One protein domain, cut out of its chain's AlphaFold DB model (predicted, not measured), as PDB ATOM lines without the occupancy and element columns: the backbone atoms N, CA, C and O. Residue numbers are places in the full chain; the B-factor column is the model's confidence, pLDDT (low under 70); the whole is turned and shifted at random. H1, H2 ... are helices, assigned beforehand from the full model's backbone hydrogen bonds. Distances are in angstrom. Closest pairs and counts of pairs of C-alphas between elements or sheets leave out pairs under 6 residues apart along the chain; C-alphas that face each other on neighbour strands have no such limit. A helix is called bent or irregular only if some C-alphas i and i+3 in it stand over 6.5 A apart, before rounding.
ATOM      1  N   ILE A  40     -29.344 -47.926   9.949       87.56
ATOM      2  CA  ILE A  40     -28.596 -46.737  10.384       87.56
ATOM      3  C   ILE A  40     -27.913 -45.989   9.230       87.56
ATOM      4  O   ILE A  40     -27.841 -44.765   9.253       87.56
ATOM      5  N   ALA A  41     -27.475 -46.699   8.185       88.75
ATOM      6  CA  ALA A  41     -26.850 -46.102   7.006       88.75
ATOM      7  C   ALA A  41     -27.775 -45.109   6.274       88.75
ATOM      8  O   ALA A  41     -27.314 -44.068   5.806       88.75
ATOM      9  N   GLN A  42     -29.081 -45.388   6.211       86.06
ATOM     10  CA  GLN A  42     -30.061 -44.489   5.589       86.06
ATOM     11  C   GLN A  42     -30.330 -43.273   6.478       86.06
ATOM     12  O   GLN A  42     -30.355 -42.144   5.987       86.06
ATOM     13  N   GLY A  43     -30.424 -43.485   7.796       88.25
ATOM     14  CA  GLY A  43     -30.495 -42.394   8.769       88.25
ATOM     15  C   GLY A  43     -29.284 -41.461   8.686       88.25
ATOM     16  O   GLY A  43     -29.447 -40.243   8.646       88.25
ATOM     17  N   LEU A  44     -28.072 -42.013   8.572       91.75
ATOM     18  CA  LEU A  44     -26.847 -41.231   8.397       91.75
ATOM     19  C   LEU A  44     -26.864 -40.436   7.089       91.75
ATOM     20  O   LEU A  44     -26.546 -39.252   7.116       91.75
ATOM     21  N   ASN A  45     -27.308 -41.029   5.978       92.94
ATOM     22  CA  ASN A  45     -27.433 -40.323   4.699       92.94
ATOM     23  C   ASN A  45     -28.366 -39.097   4.799       92.94
ATOM     24  O   ASN A  45     -28.023 -38.001   4.344       92.94
ATOM     25  N   PHE A  46     -29.520 -39.253   5.455       93.00
ATOM     26  CA  PHE A  46     -30.439 -38.152   5.753       93.00
ATOM     27  C   PHE A  46     -29.783 -37.059   6.610       93.00
ATOM     28  O   PHE A  46     -29.850 -35.875   6.268       93.00
ATOM     29  N   VAL A  47     -29.120 -37.449   7.705       92.31
ATOM     30  CA  VAL A  47     -28.457 -36.516   8.631       92.31
ATOM     31  C   VAL A  47     -27.325 -35.756   7.942       92.31
ATOM     32  O   VAL A  47     -27.189 -34.550   8.153       92.31
ATOM     33  N   THR A  48     -26.541 -36.409   7.083       94.62
ATOM     34  CA  THR A  48     -25.493 -35.747   6.295       94.62
ATOM     35  C   THR A  48     -26.092 -34.687   5.373       94.62
ATOM     36  O   THR A  48     -25.595 -33.560   5.340       94.62
ATOM     37  N   GLY A  49     -27.194 -35.005   4.688       94.75
ATOM     38  CA  GLY A  49     -27.917 -34.044   3.854       94.75
ATOM     39  C   GLY A  49     -28.430 -32.843   4.643       94.75
ATOM     40  O   GLY A  49     -28.191 -31.698   4.259       94.75
ATOM     41  N   ALA A  50     -29.060 -33.087   5.794       93.75
ATOM     42  CA  ALA A  50     -29.515 -32.021   6.684       93.75
ATOM     43  C   ALA A  50     -28.355 -31.159   7.210       93.75
ATOM     44  O   ALA A  50     -28.465 -29.935   7.265       93.75
ATOM     45  N   THR A  51     -27.221 -31.772   7.541       92.69
ATOM     46  CA  THR A  51     -26.034 -31.066   8.047       92.69
ATOM     47  C   THR A  51     -25.430 -30.155   6.982       92.69
ATOM     48  O   THR A  51     -25.183 -28.979   7.246       92.69
ATOM     49  N   LEU A  52     -25.241 -30.653   5.757       95.94
ATOM     50  CA  LEU A  52     -24.733 -29.832   4.654       95.94
ATOM     51  C   LEU A  52     -25.730 -28.742   4.246       95.94
ATOM     52  O   LEU A  52     -25.321 -27.613   3.983       95.94
ATOM     53  N   GLY A  53     -27.032 -29.042   4.274       94.25
ATOM     54  CA  GLY A  53     -28.084 -28.042   4.092       94.25
ATOM     55  C   GLY A  53     -28.000 -26.918   5.129       94.25
ATOM     56  O   GLY A  53     -28.127 -25.748   4.767       94.25
ATOM     57  N   PHE A  54     -27.720 -27.254   6.393       91.44
ATOM     58  CA  PHE A  54     -27.537 -26.276   7.466       91.44
ATOM     59  C   PHE A  54     -26.292 -25.423   7.252       91.44
ATOM     60  O   PHE A  54     -26.370 -24.208   7.382       91.44
ATOM     61  N   ILE A  55     -25.162 -26.039   6.897       92.44
ATOM     62  CA  ILE A  55     -23.914 -25.318   6.616       92.44
ATOM     63  C   ILE A  55     -24.127 -24.329   5.467       92.44
ATOM     64  O   ILE A  55     -23.766 -23.162   5.598       92.44
ATOM     65  N   ALA A  56     -24.761 -24.761   4.375       93.75
ATOM     66  CA  ALA A  56     -25.078 -23.886   3.252       93.75
ATOM     67  C   ALA A  56     -25.981 -22.718   3.681       93.75
ATOM     68  O   ALA A  56     -25.664 -21.565   3.397       93.75
ATOM     69  N   LEU A  57     -27.056 -23.001   4.426       89.88
ATOM     70  CA  LEU A  57     -27.952 -21.976   4.961       89.88
ATOM     71  C   LEU A  57     -27.201 -20.972   5.850       89.88
ATOM     72  O   LEU A  57     -27.350 -19.762   5.685       89.88
ATOM     73  N   PHE A  58     -26.368 -21.470   6.763       87.75
ATOM     74  CA  PHE A  58     -25.572 -20.664   7.682       87.75
ATOM     75  C   PHE A  58     -24.619 -19.730   6.925       87.75
ATOM     76  O   PHE A  58     -24.574 -18.532   7.205       87.75
ATOM     77  N   LEU A  59     -23.914 -20.252   5.916       89.12
ATOM     78  CA  LEU A  59     -23.039 -19.459   5.051       89.12
ATOM     79  C   LEU A  59     -23.818 -18.405   4.259       89.12
ATOM     80  O   LEU A  59     -23.375 -17.261   4.189       89.12
ATOM     81  N   CYS A  60     -24.986 -18.745   3.709       88.31
ATOM     82  CA  CYS A  60     -25.824 -17.783   2.994       88.31
ATOM     83  C   CYS A  60     -26.289 -16.640   3.907       88.31
ATOM     84  O   CYS A  60     -26.194 -15.472   3.526       88.31
ATOM     85  N   ILE A  61     -26.760 -16.951   5.120       84.12
ATOM     86  CA  ILE A  61     -27.169 -15.939   6.108       84.12
ATOM     87  C   ILE A  61     -25.967 -15.060   6.480       84.12
ATOM     88  O   ILE A  61     -26.107 -13.836   6.500       84.12
ATOM     89  N   GLY A  62     -24.784 -15.655   6.670       81.62
ATOM     90  CA  GLY A  62     -23.538 -14.933   6.951       81.62
ATOM     91  C   GLY A  62     -23.067 -14.041   5.799       81.62
ATOM     92  O   GLY A  62     -22.560 -12.950   6.040       81.62
ATOM     93  N   ALA A  63     -23.296 -14.456   4.551       82.75
ATOM     94  CA  ALA A  63     -22.994 -13.682   3.345       82.75
ATOM     95  C   ALA A  63     -23.993 -12.538   3.076       82.75
ATOM     96  O   ALA A  63     -23.846 -11.814   2.093       82.75
ATOM     97  N   GLY A  64     -25.006 -12.360   3.928       77.25
ATOM     98  CA  GLY A  64     -25.954 -11.251   3.834       77.25
ATOM     99  C   GLY A  64     -27.355 -11.632   3.358       77.25
ATOM    100  O   GLY A  64     -28.176 -10.734   3.176       77.25
ATOM    101  N   LEU A  65     -27.688 -12.926   3.231       71.38
ATOM    102  CA  LEU A  65     -29.066 -13.360   2.944       71.38
ATOM    103  C   LEU A  65     -30.060 -12.854   4.009       71.38
ATOM    104  O   LEU A  65     -31.210 -12.573   3.687       71.38
ATOM    105  N   TYR A  66     -29.614 -12.652   5.256       67.25
ATOM    106  CA  TYR A  66     -30.441 -12.014   6.288       67.25
ATOM    107  C   TYR A  66     -30.836 -10.574   5.928       67.25
ATOM    108  O   TYR A  66     -31.952 -10.143   6.199       67.25
ATOM    109  N   SER A  67     -29.949  -9.834   5.260       68.31
ATOM    110  CA  SER A  67     -30.236  -8.470   4.810       68.31
ATOM    111  C   SER A  67     -31.316  -8.460   3.720       68.31
ATOM    112  O   SER A  67     -32.126  -7.541   3.661       68.31
ATOM    113  N   LEU A  68     -31.411  -9.530   2.917       68.56
ATOM    114  CA  LEU A  68     -32.478  -9.705   1.928       68.56
ATOM    115  C   LEU A  68     -33.860  -9.901   2.580       68.56
ATOM    116  O   LEU A  68     -34.853  -9.417   2.041       68.56
ATOM    117  N   LEU A  69     -33.933 -10.549   3.751       65.56
ATOM    118  CA  LEU A  69     -35.186 -10.690   4.510       65.56
ATOM    119  C   LEU A  69     -35.710  -9.337   5.012       65.56
ATOM    120  O   LEU A  69     -36.914  -9.106   4.959       65.56
ATOM    121  N   ASN A  70     -34.819  -8.411   5.387       67.19
ATOM    122  CA  ASN A  70     -35.212  -7.045   5.766       67.19
ATOM    123  C   ASN A  70     -35.794  -6.245   4.587       67.19
ATOM    124  O   ASN A  70     -36.617  -5.357   4.792       67.19
ATOM    125  N   VAL A  71     -35.365  -6.542   3.355       75.94
ATOM    126  CA  VAL A  71     -35.870  -5.886   2.134       75.94
ATOM    127  C   VAL A  71     -37.167  -6.538   1.642       75.94
ATOM    128  O   VAL A  71     -38.007  -5.872   1.039       75.94
ATOM    129  N   LEU A  72     -37.360  -7.832   1.915       77.38
ATOM    130  CA  LEU A  72     -38.521  -8.620   1.500       77.38
ATOM    131  C   LEU A  72     -39.283  -9.170   2.722       77.38
ATOM    132  O   LEU A  72     -39.257 -10.380   2.964       77.38
ATOM    133  N   PRO A  73     -40.043  -8.330   3.454       74.00
ATOM    134  CA  PRO A  73     -40.790  -8.755   4.647       74.00
ATOM    135  C   PRO A  73     -41.822  -9.859   4.352       74.00
ATOM    136  O   PRO A  73     -42.197 -10.637   5.228       74.00
ATOM    137  N   LEU A  74     -42.259  -9.974   3.094       79.62
ATOM    138  CA  LEU A  74     -43.150 -11.042   2.643       79.62
ATOM    139  C   LEU A  74     -42.479 -12.427   2.693       79.62
ATOM    140  O   LEU A  74     -43.144 -13.414   3.006       79.62
ATOM    141  N   LEU A  75     -41.171 -12.507   2.413       70.81
ATOM    142  CA  LEU A  75     -40.403 -13.756   2.451       70.81
ATOM    143  C   LEU A  75     -40.227 -14.244   3.893       70.81
ATOM    144  O   LEU A  75     -40.411 -15.429   4.163       70.81
ATOM    145  N   GLU A  76     -39.944 -13.330   4.824       68.56
ATOM    146  CA  GLU A  76     -39.893 -13.628   6.260       68.56
ATOM    147  C   GLU A  76     -41.249 -14.141   6.767       68.56
ATOM    148  O   GLU A  76     -41.325 -15.191   7.411       68.56
ATOM    149  N   ALA A  77     -42.337 -13.442   6.425       76.00
ATOM    150  CA  ALA A  77     -43.684 -13.851   6.802       76.00
ATOM    151  C   ALA A  77     -44.037 -15.234   6.231       76.00
ATOM    152  O   ALA A  77     -44.570 -16.077   6.958       76.00
ATOM    153  N   PHE A  78     -43.706 -15.493   4.963       79.31
ATOM    154  CA  PHE A  78     -43.917 -16.792   4.328       79.31
ATOM    155  C   PHE A  78     -43.137 -17.901   5.036       79.31
ATOM    156  O   PHE A  78     -43.737 -18.899   5.424       79.31
ATOM    157  N   LEU A  79     -41.833 -17.717   5.267       67.94
ATOM    158  CA  LEU A  79     -40.990 -18.683   5.983       67.94
ATOM    159  C   LEU A  79     -41.541 -18.984   7.382       67.94
ATOM    160  O   LEU A  79     -41.598 -20.147   7.788       67.94
ATOM    161  N   ARG A  80     -42.000 -17.952   8.101       69.88
ATOM    162  CA  ARG A  80     -42.595 -18.098   9.435       69.88
ATOM    163  C   ARG A  80     -43.873 -18.935   9.402       69.88
ATOM    164  O   ARG A  80     -43.999 -19.883  10.175       69.88
ATOM    165  N   TRP A  81     -44.812 -18.602   8.516       77.88
ATOM    166  CA  TRP A  81     -46.088 -19.316   8.409       77.88
ATOM    167  C   TRP A  81     -45.927 -20.725   7.840       77.88
ATOM    168  O   TRP A  81     -46.515 -21.659   8.381       77.88
ATOM    169  N   ALA A  82     -45.095 -20.902   6.813       73.81
ATOM    170  CA  ALA A  82     -44.783 -22.208   6.239       73.81
ATOM    171  C   ALA A  82     -44.126 -23.125   7.278       73.81
ATOM    172  O   ALA A  82     -44.545 -24.270   7.437       73.81
ATOM    173  N   GLY A  83     -43.160 -22.610   8.046       62.41
ATOM    174  CA  GLY A  83     -42.533 -23.346   9.139       62.41
ATOM    175  C   GLY A  83     -43.523 -23.746  10.238       62.41
ATOM    176  O   GLY A  83     -43.478 -24.879  10.716       62.41
ATOM    177  N   LEU A  84     -44.447 -22.853  10.609       72.19
ATOM    178  CA  LEU A  84     -45.488 -23.126  11.606       72.19
ATOM    179  C   LEU A  84     -46.481 -24.198  11.131       72.19
ATOM    180  O   LEU A  84     -46.735 -25.160  11.855       72.19
ATOM    181  N   LEU A  85     -46.999 -24.073   9.905       77.81
ATOM    182  CA  LEU A  85     -47.881 -25.065   9.275       77.81
ATOM    183  C   LEU A  85     -47.201 -26.430   9.156       77.81
ATOM    184  O   LEU A  85     -47.806 -27.457   9.461       77.81
ATOM    185  N   PHE A  86     -45.932 -26.441   8.757       65.44
ATOM    186  CA  PHE A  86     -45.156 -27.666   8.647       65.44
ATOM    187  C   PHE A  86     -44.958 -28.339  10.009       65.44
ATOM    188  O   PHE A  86     -45.172 -29.541  10.130       65.44
ATOM    189  N   LEU A  87     -44.628 -27.582  11.060       62.44
ATOM    190  CA  LEU A  87     -44.528 -28.124  12.419       62.44
ATOM    191  C   LEU A  87     -45.856 -28.717  12.902       62.44
ATOM    192  O   LEU A  87     -45.854 -29.832  13.415       62.44
ATOM    193  N   LEU A  88     -46.980 -28.024  12.688       73.12
ATOM    194  CA  LEU A  88     -48.310 -28.547  13.021       73.12
ATOM    195  C   LEU A  88     -48.618 -29.846  12.269       73.12
ATOM    196  O   LEU A  88     -49.112 -30.800  12.869       73.12
ATOM    197  N   TYR A  89     -48.276 -29.912  10.981       73.12
ATOM    198  CA  TYR A  89     -48.420 -31.120  10.171       73.12
ATOM    199  C   TYR A  89     -47.579 -32.288  10.715       73.12
ATOM    200  O   TYR A  89     -48.084 -33.404  10.847       73.12
ATOM    201  N   LEU A  90     -46.319 -32.040  11.085       61.16
ATOM    202  CA  LEU A  90     -45.436 -33.052  11.679       61.16
ATOM    203  C   LEU A  90     -45.949 -33.518  13.049       61.16
ATOM    204  O   LEU A  90     -45.966 -34.720  13.310       61.16
ATOM    205  N   SER A  91     -46.404 -32.597  13.903       64.12
ATOM    206  CA  SER A  91     -47.032 -32.927  15.189       64.12
ATOM    207  C   SER A  91     -48.283 -33.784  15.002       64.12
ATOM    208  O   SER A  91     -48.463 -34.765  15.719       64.12
ATOM    209  N   TYR A  92     -49.119 -33.461  14.014       73.69
ATOM    210  CA  TYR A  92     -50.312 -34.239  13.691       73.69
ATOM    211  C   TYR A  92     -49.979 -35.643  13.169       73.69
ATOM    212  O   TYR A  92     -50.602 -36.613  13.598       73.69
ATOM    213  N   GLN A  93     -48.968 -35.788  12.304       63.69
ATOM    214  CA  GLN A  93     -48.488 -37.112  11.887       63.69
ATOM    215  C   GLN A  93     -47.938 -37.932  13.059       63.69
ATOM    216  O   GLN A  93     -48.182 -39.132  13.120       63.69
ATOM    217  N   LEU A  94     -47.234 -37.297  14.001       65.25
ATOM    218  CA  LEU A  94     -46.706 -37.979  15.182       65.25
ATOM    219  C   LEU A  94     -47.832 -38.481  16.099       65.25
ATOM    220  O   LEU A  94     -47.750 -39.595  16.603       65.25
ATOM    221  N   LEU A  95     -48.893 -37.684  16.278       75.19
ATOM    222  CA  LEU A  95     -50.076 -38.063  17.062       75.19
ATOM    223  C   LEU A  95     -50.880 -39.201  16.424       75.19
ATOM    224  O   LEU A  95     -51.471 -40.003  17.139       75.19
ATOM    225  N   GLN A  96     -50.919 -39.264  15.093       72.38
ATOM    226  CA  GLN A  96     -51.606 -40.331  14.366       72.38
ATOM    227  C   GLN A  96     -50.790 -41.621  14.249       72.38
ATOM    228  O   GLN A  96     -51.328 -42.633  13.806       72.38
ATOM    229  N   GLY A 111     -33.828 -39.658   2.230       91.25
ATOM    230  CA  GLY A 111     -32.473 -39.605   1.694       91.25
ATOM    231  C   GLY A 111     -31.761 -38.288   1.997       91.25
ATOM    232  O   GLY A 111     -32.290 -37.388   2.653       91.25
ATOM    233  N   PHE A 112     -30.563 -38.149   1.432       93.81
ATOM    234  CA  PHE A 112     -29.754 -36.931   1.491       93.81
ATOM    235  C   PHE A 112     -30.531 -35.664   1.103       93.81
ATOM    236  O   PHE A 112     -30.566 -34.687   1.849       93.81
ATOM    237  N   ILE A 113     -31.177 -35.684  -0.070       92.62
ATOM    238  CA  ILE A 113     -31.900 -34.524  -0.613       92.62
ATOM    239  C   ILE A 113     -33.053 -34.146   0.317       92.62
ATOM    240  O   ILE A 113     -33.249 -32.965   0.602       92.62
ATOM    241  N   THR A 114     -33.767 -35.146   0.842       89.06
ATOM    242  CA  THR A 114     -34.826 -34.939   1.831       89.06
ATOM    243  C   THR A 114     -34.281 -34.205   3.051       89.06
ATOM    244  O   THR A 114     -34.869 -33.209   3.457       89.06
ATOM    245  N   GLY A 115     -33.132 -34.629   3.586       91.25
ATOM    246  CA  GLY A 115     -32.464 -33.941   4.691       91.25
ATOM    247  C   GLY A 115     -32.113 -32.487   4.364       91.25
ATOM    248  O   GLY A 115     -32.453 -31.587   5.132       91.25
ATOM    249  N   ALA A 116     -31.489 -32.242   3.209       93.44
ATOM    250  CA  ALA A 116     -31.059 -30.904   2.797       93.44
ATOM    251  C   ALA A 116     -32.239 -29.931   2.625       93.44
ATOM    252  O   ALA A 116     -32.234 -28.841   3.200       93.44
ATOM    253  N   VAL A 117     -33.279 -30.342   1.891       88.69
ATOM    254  CA  VAL A 117     -34.490 -29.532   1.668       88.69
ATOM    255  C   VAL A 117     -35.229 -29.301   2.982       88.69
ATOM    256  O   VAL A 117     -35.622 -28.176   3.290       88.69
ATOM    257  N   MET A 118     -35.380 -30.345   3.797       85.81
ATOM    258  CA  MET A 118     -36.077 -30.242   5.074       85.81
ATOM    259  C   MET A 118     -35.352 -29.307   6.044       85.81
ATOM    260  O   MET A 118     -36.011 -28.610   6.813       85.81
ATOM    261  N   GLN A 119     -34.019 -29.230   5.977       89.31
ATOM    262  CA  GLN A 119     -33.251 -28.270   6.762       89.31
ATOM    263  C   GLN A 119     -33.499 -26.822   6.322       89.31
ATOM    264  O   GLN A 119     -33.579 -25.938   7.171       89.31
ATOM    265  N   TRP A 120     -33.675 -26.566   5.026       86.00
ATOM    266  CA  TRP A 120     -34.032 -25.234   4.526       86.00
ATOM    267  C   TRP A 120     -35.470 -24.843   4.871       86.00
ATOM    268  O   TRP A 120     -35.746 -23.674   5.119       86.00
ATOM    269  N   LEU A 121     -36.378 -25.814   4.959       81.81
ATOM    270  CA  LEU A 121     -37.750 -25.601   5.428       81.81
ATOM    271  C   LEU A 121     -37.864 -25.530   6.959       81.81
ATOM    272  O   LEU A 121     -38.940 -25.251   7.483       81.81
ATOM    273  N   ASN A 122     -36.784 -25.799   7.696       82.75
ATOM    274  CA  ASN A 122     -36.788 -25.845   9.151       82.75
ATOM    275  C   ASN A 122     -36.614 -24.430   9.738       82.75
ATOM    276  O   ASN A 122     -35.485 -23.937   9.787       82.75
ATOM    277  N   PRO A 123     -37.665 -23.780  10.277       72.69
ATOM    278  CA  PRO A 123     -37.549 -22.425  10.827       72.69
ATOM    279  C   PRO A 123     -36.551 -22.345  11.993       72.69
ATOM    280  O   PRO A 123     -35.898 -21.319  12.184       72.69
ATOM    281  N   LYS A 124     -36.349 -23.449  12.732       76.69
ATOM    282  CA  LYS A 124     -35.329 -23.537  13.787       76.69
ATOM    283  C   LYS A 124     -33.920 -23.343  13.226       76.69
ATOM    284  O   LYS A 124     -33.096 -22.713  13.874       76.69
ATOM    285  N   ALA A 125     -33.646 -23.867  12.031       85.38
ATOM    286  CA  ALA A 125     -32.343 -23.748  11.383       85.38
ATOM    287  C   ALA A 125     -32.020 -22.291  11.018       85.38
ATOM    288  O   ALA A 125     -30.898 -21.833  11.236       85.38
ATOM    289  N   TRP A 126     -33.017 -21.550  10.533       83.69
ATOM    290  CA  TRP A 126     -32.893 -20.124  10.225       83.69
ATOM    291  C   TRP A 126     -32.645 -19.292  11.478       83.69
ATOM    292  O   TRP A 126     -31.670 -18.544  11.531       83.69
ATOM    293  N   LEU A 127     -33.474 -19.476  12.511       76.44
ATOM    294  CA  LEU A 127     -33.321 -18.777  13.791       76.44
ATOM    295  C   LEU A 127     -31.970 -19.086  14.437       76.44
ATOM    296  O   LEU A 127     -31.295 -18.178  14.913       76.44
ATOM    297  N   ALA A 128     -31.551 -20.354  14.412       80.31
ATOM    298  CA  ALA A 128     -30.278 -20.755  14.984       80.31
ATOM    299  C   ALA A 128     -29.089 -20.132  14.234       80.31
ATOM    300  O   ALA A 128     -28.141 -19.659  14.858       80.31
ATOM    301  N   SER A 129     -29.159 -20.090  12.903       84.25
ATOM    302  CA  SER A 129     -28.116 -19.478  12.077       84.25
ATOM    303  C   SER A 129     -28.029 -17.969  12.296       84.25
ATOM    304  O   SER A 129     -26.939 -17.445  12.514       84.25
ATOM    305  N   ALA A 130     -29.170 -17.276  12.311       77.69
ATOM    306  CA  ALA A 130     -29.231 -15.836  12.554       77.69
ATOM    307  C   ALA A 130     -28.731 -15.467  13.961       77.69
ATOM    308  O   ALA A 130     -27.898 -14.571  14.097       77.69
ATOM    309  N   ALA A 131     -29.179 -16.189  14.996       73.38
ATOM    310  CA  ALA A 131     -28.721 -15.989  16.370       73.38
ATOM    311  C   ALA A 131     -27.217 -16.255  16.514       73.38
ATOM    312  O   ALA A 131     -26.514 -15.474  17.155       73.38
ATOM    313  N   GLY A 132     -26.718 -17.320  15.876       75.38
ATOM    314  CA  GLY A 132     -25.294 -17.633  15.830       75.38
ATOM    315  C   GLY A 132     -24.492 -16.491  15.216       75.38
ATOM    316  O   GLY A 132     -23.589 -15.964  15.857       75.38
ATOM    317  N   ILE A 133     -24.859 -16.041  14.016       77.81
ATOM    318  CA  ILE A 133     -24.167 -14.939  13.337       77.81
ATOM    319  C   ILE A 133     -24.194 -13.664  14.186       77.81
ATOM    320  O   ILE A 133     -23.133 -13.089  14.417       77.81
ATOM    321  N   ALA A 134     -25.358 -13.268  14.712       69.69
ATOM    322  CA  ALA A 134     -25.510 -12.077  15.550       69.69
ATOM    323  C   ALA A 134     -24.654 -12.123  16.830       69.69
ATOM    324  O   ALA A 134     -24.075 -11.109  17.238       69.69
ATOM    325  N   ALA A 135     -24.531 -13.297  17.456       67.94
ATOM    326  CA  ALA A 135     -23.671 -13.481  18.621       67.94
ATOM    327  C   ALA A 135     -22.192 -13.209  18.291       67.94
ATOM    328  O   ALA A 135     -21.488 -12.604  19.093       67.94
ATOM    329  N   TYR A 136     -21.720 -13.578  17.098       67.81
ATOM    330  CA  TYR A 136     -20.328 -13.341  16.703       67.81
ATOM    331  C   TYR A 136     -20.068 -11.928  16.182       67.81
ATOM    332  O   TYR A 136     -19.037 -11.348  16.524       67.81
ATOM    333  N   THR A 137     -20.981 -11.328  15.414       68.81
ATOM    334  CA  THR A 137     -20.822  -9.928  14.983       68.81
ATOM    335  C   THR A 137     -20.873  -8.961  16.159       68.81
ATOM    336  O   THR A 137     -20.096  -8.009  16.184       68.81
ATOM    337  N   SER A 138     -21.716  -9.213  17.165       59.03
ATOM    338  CA  SER A 138     -21.764  -8.383  18.379       59.03
ATOM    339  C   SER A 138     -20.487  -8.481  19.223       59.03
ATOM    340  O   SER A 138     -20.034  -7.469  19.763       59.03
ATOM    341  N   VAL A 139     -19.861  -9.661  19.295       58.72
ATOM    342  CA  VAL A 139     -18.559  -9.851  19.956       58.72
ATOM    343  C   VAL A 139     -17.439  -9.146  19.190       58.72
ATOM    344  O   VAL A 139     -16.653  -8.430  19.805       58.72
ATOM    345  N   ILE A 140     -17.382  -9.284  17.861       56.34
ATOM    346  CA  ILE A 140     -16.379  -8.597  17.029       56.34
ATOM    347  C   ILE A 140     -16.525  -7.074  17.148       56.34
ATOM    348  O   ILE A 140     -15.528  -6.385  17.346       56.34
ATOM    349  N   ALA A 141     -17.751  -6.547  17.108       53.06
ATOM    350  CA  ALA A 141     -18.006  -5.117  17.276       53.06
ATOM    351  C   ALA A 141     -17.536  -4.585  18.643       53.06
ATOM    352  O   ALA A 141     -17.025  -3.474  18.719       53.06
ATOM    353  N   ARG A 142     -17.649  -5.387  19.711       49.97
ATOM    354  CA  ARG A 142     -17.139  -5.050  21.054       49.97
ATOM    355  C   ARG A 142     -15.620  -5.100  21.186       49.97
ATOM    356  O   ARG A 142     -15.098  -4.495  22.107       49.97
ATOM    357  N   LEU A 143     -14.933  -5.866  20.341       53.06
ATOM    358  CA  LEU A 143     -13.471  -5.970  20.350       53.06
ATOM    359  C   LEU A 143     -12.798  -4.873  19.510       53.06
ATOM    360  O   LEU A 143     -11.598  -4.659  19.653       53.06
ATOM    361  N   LEU A 144     -13.552  -4.219  18.622       52.72
ATOM    362  CA  LEU A 144     -13.088  -3.132  17.752       52.72
ATOM    363  C   LEU A 144     -13.455  -1.726  18.271       52.72
ATOM    364  O   LEU A 144     -13.059  -0.746  17.643       52.72
ATOM    365  N   ALA A 145     -14.213  -1.635  19.369       44.25
ATOM    366  CA  ALA A 145     -14.602  -0.402  20.059       44.25
ATOM    367  C   ALA A 145     -13.797  -0.230  21.352       44.25
ATOM    368  O   ALA A 145     -13.492   0.935  21.693       44.25
TER     369      ALA A 145
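What this domain is: This is residues 40 to 96 and 111 to 145 of the 145 residues of the protein "Lysine transporter LysE" of Halomonas sp. JB37 (UniProt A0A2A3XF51). A long kinked helix, H1, turns at its end into H2, which folds back opposite to it, the two making a wide, open U. Short H3 runs side by side with the earlier part of H1, and H4 crosses H1 further along; residues 138 to 145 and 88 to 96 stick out at opposite ends. The printed part has 92 residues with four named helices, H1 H2 H3 H4 along the chain, and no named strand: all helix. It is loose, with a radius of gyration of the C-alphas of 15.6 A, and elongated, spanning 53 by 32 by 20 A.

How they stand to each other: H1, residues 40 to 71, has a kink of 69 degrees near residue 61 and is irregular: C-alphas 63 and 66 are 8.2 A apart. H2, residues 73 to 96, is close to H1 but not clearly touching, the closest C-alphas being those of Leu 69 and Glu 76, 5.8 A apart. H3, residues 112 to 120, touches H1 at residues 45 to 57 alone, closest at the C-alphas of Ala 50 and Gly 115, 4.0 A, the same way at a shallow tilt of 32 degrees, only just short of steep. H4, residues 123 to 143, touches H1 at a steep tilt of 56 degrees, closest at the C-alphas of Phe 58 and Ser 129, 5.2 A. H2 and H4 only just touch, with 3 pairs of C-alphas within 8 A, the closest those of Gly 83 and Pro 123, 5.3 A. H2 and H3 are apart. Every O i to N i+4 pair is within hydrogen-bond range in H2, H3 and H4, and 25 of 28 in H1.

Where its parts are: H1 begins at C-alpha 40 (-28.596, -46.737, 10.384) and is 42.3 A long; H2 measures 34.8 A, H3 12.8 A and H4 30.7 A, ending at C-alpha 143 (-13.471, -5.970, 20.350).

The domain as a whole: Residues 97 to 110 are not printed, and C-alphas 96 and 111 are 23.0 A apart across the cut. The links H1 to H2 and H3 to H4 are tight. Mean pLDDT of the printed part is 77.6; 27 residues are under 70, among them 66 to 70 and 134 to 145.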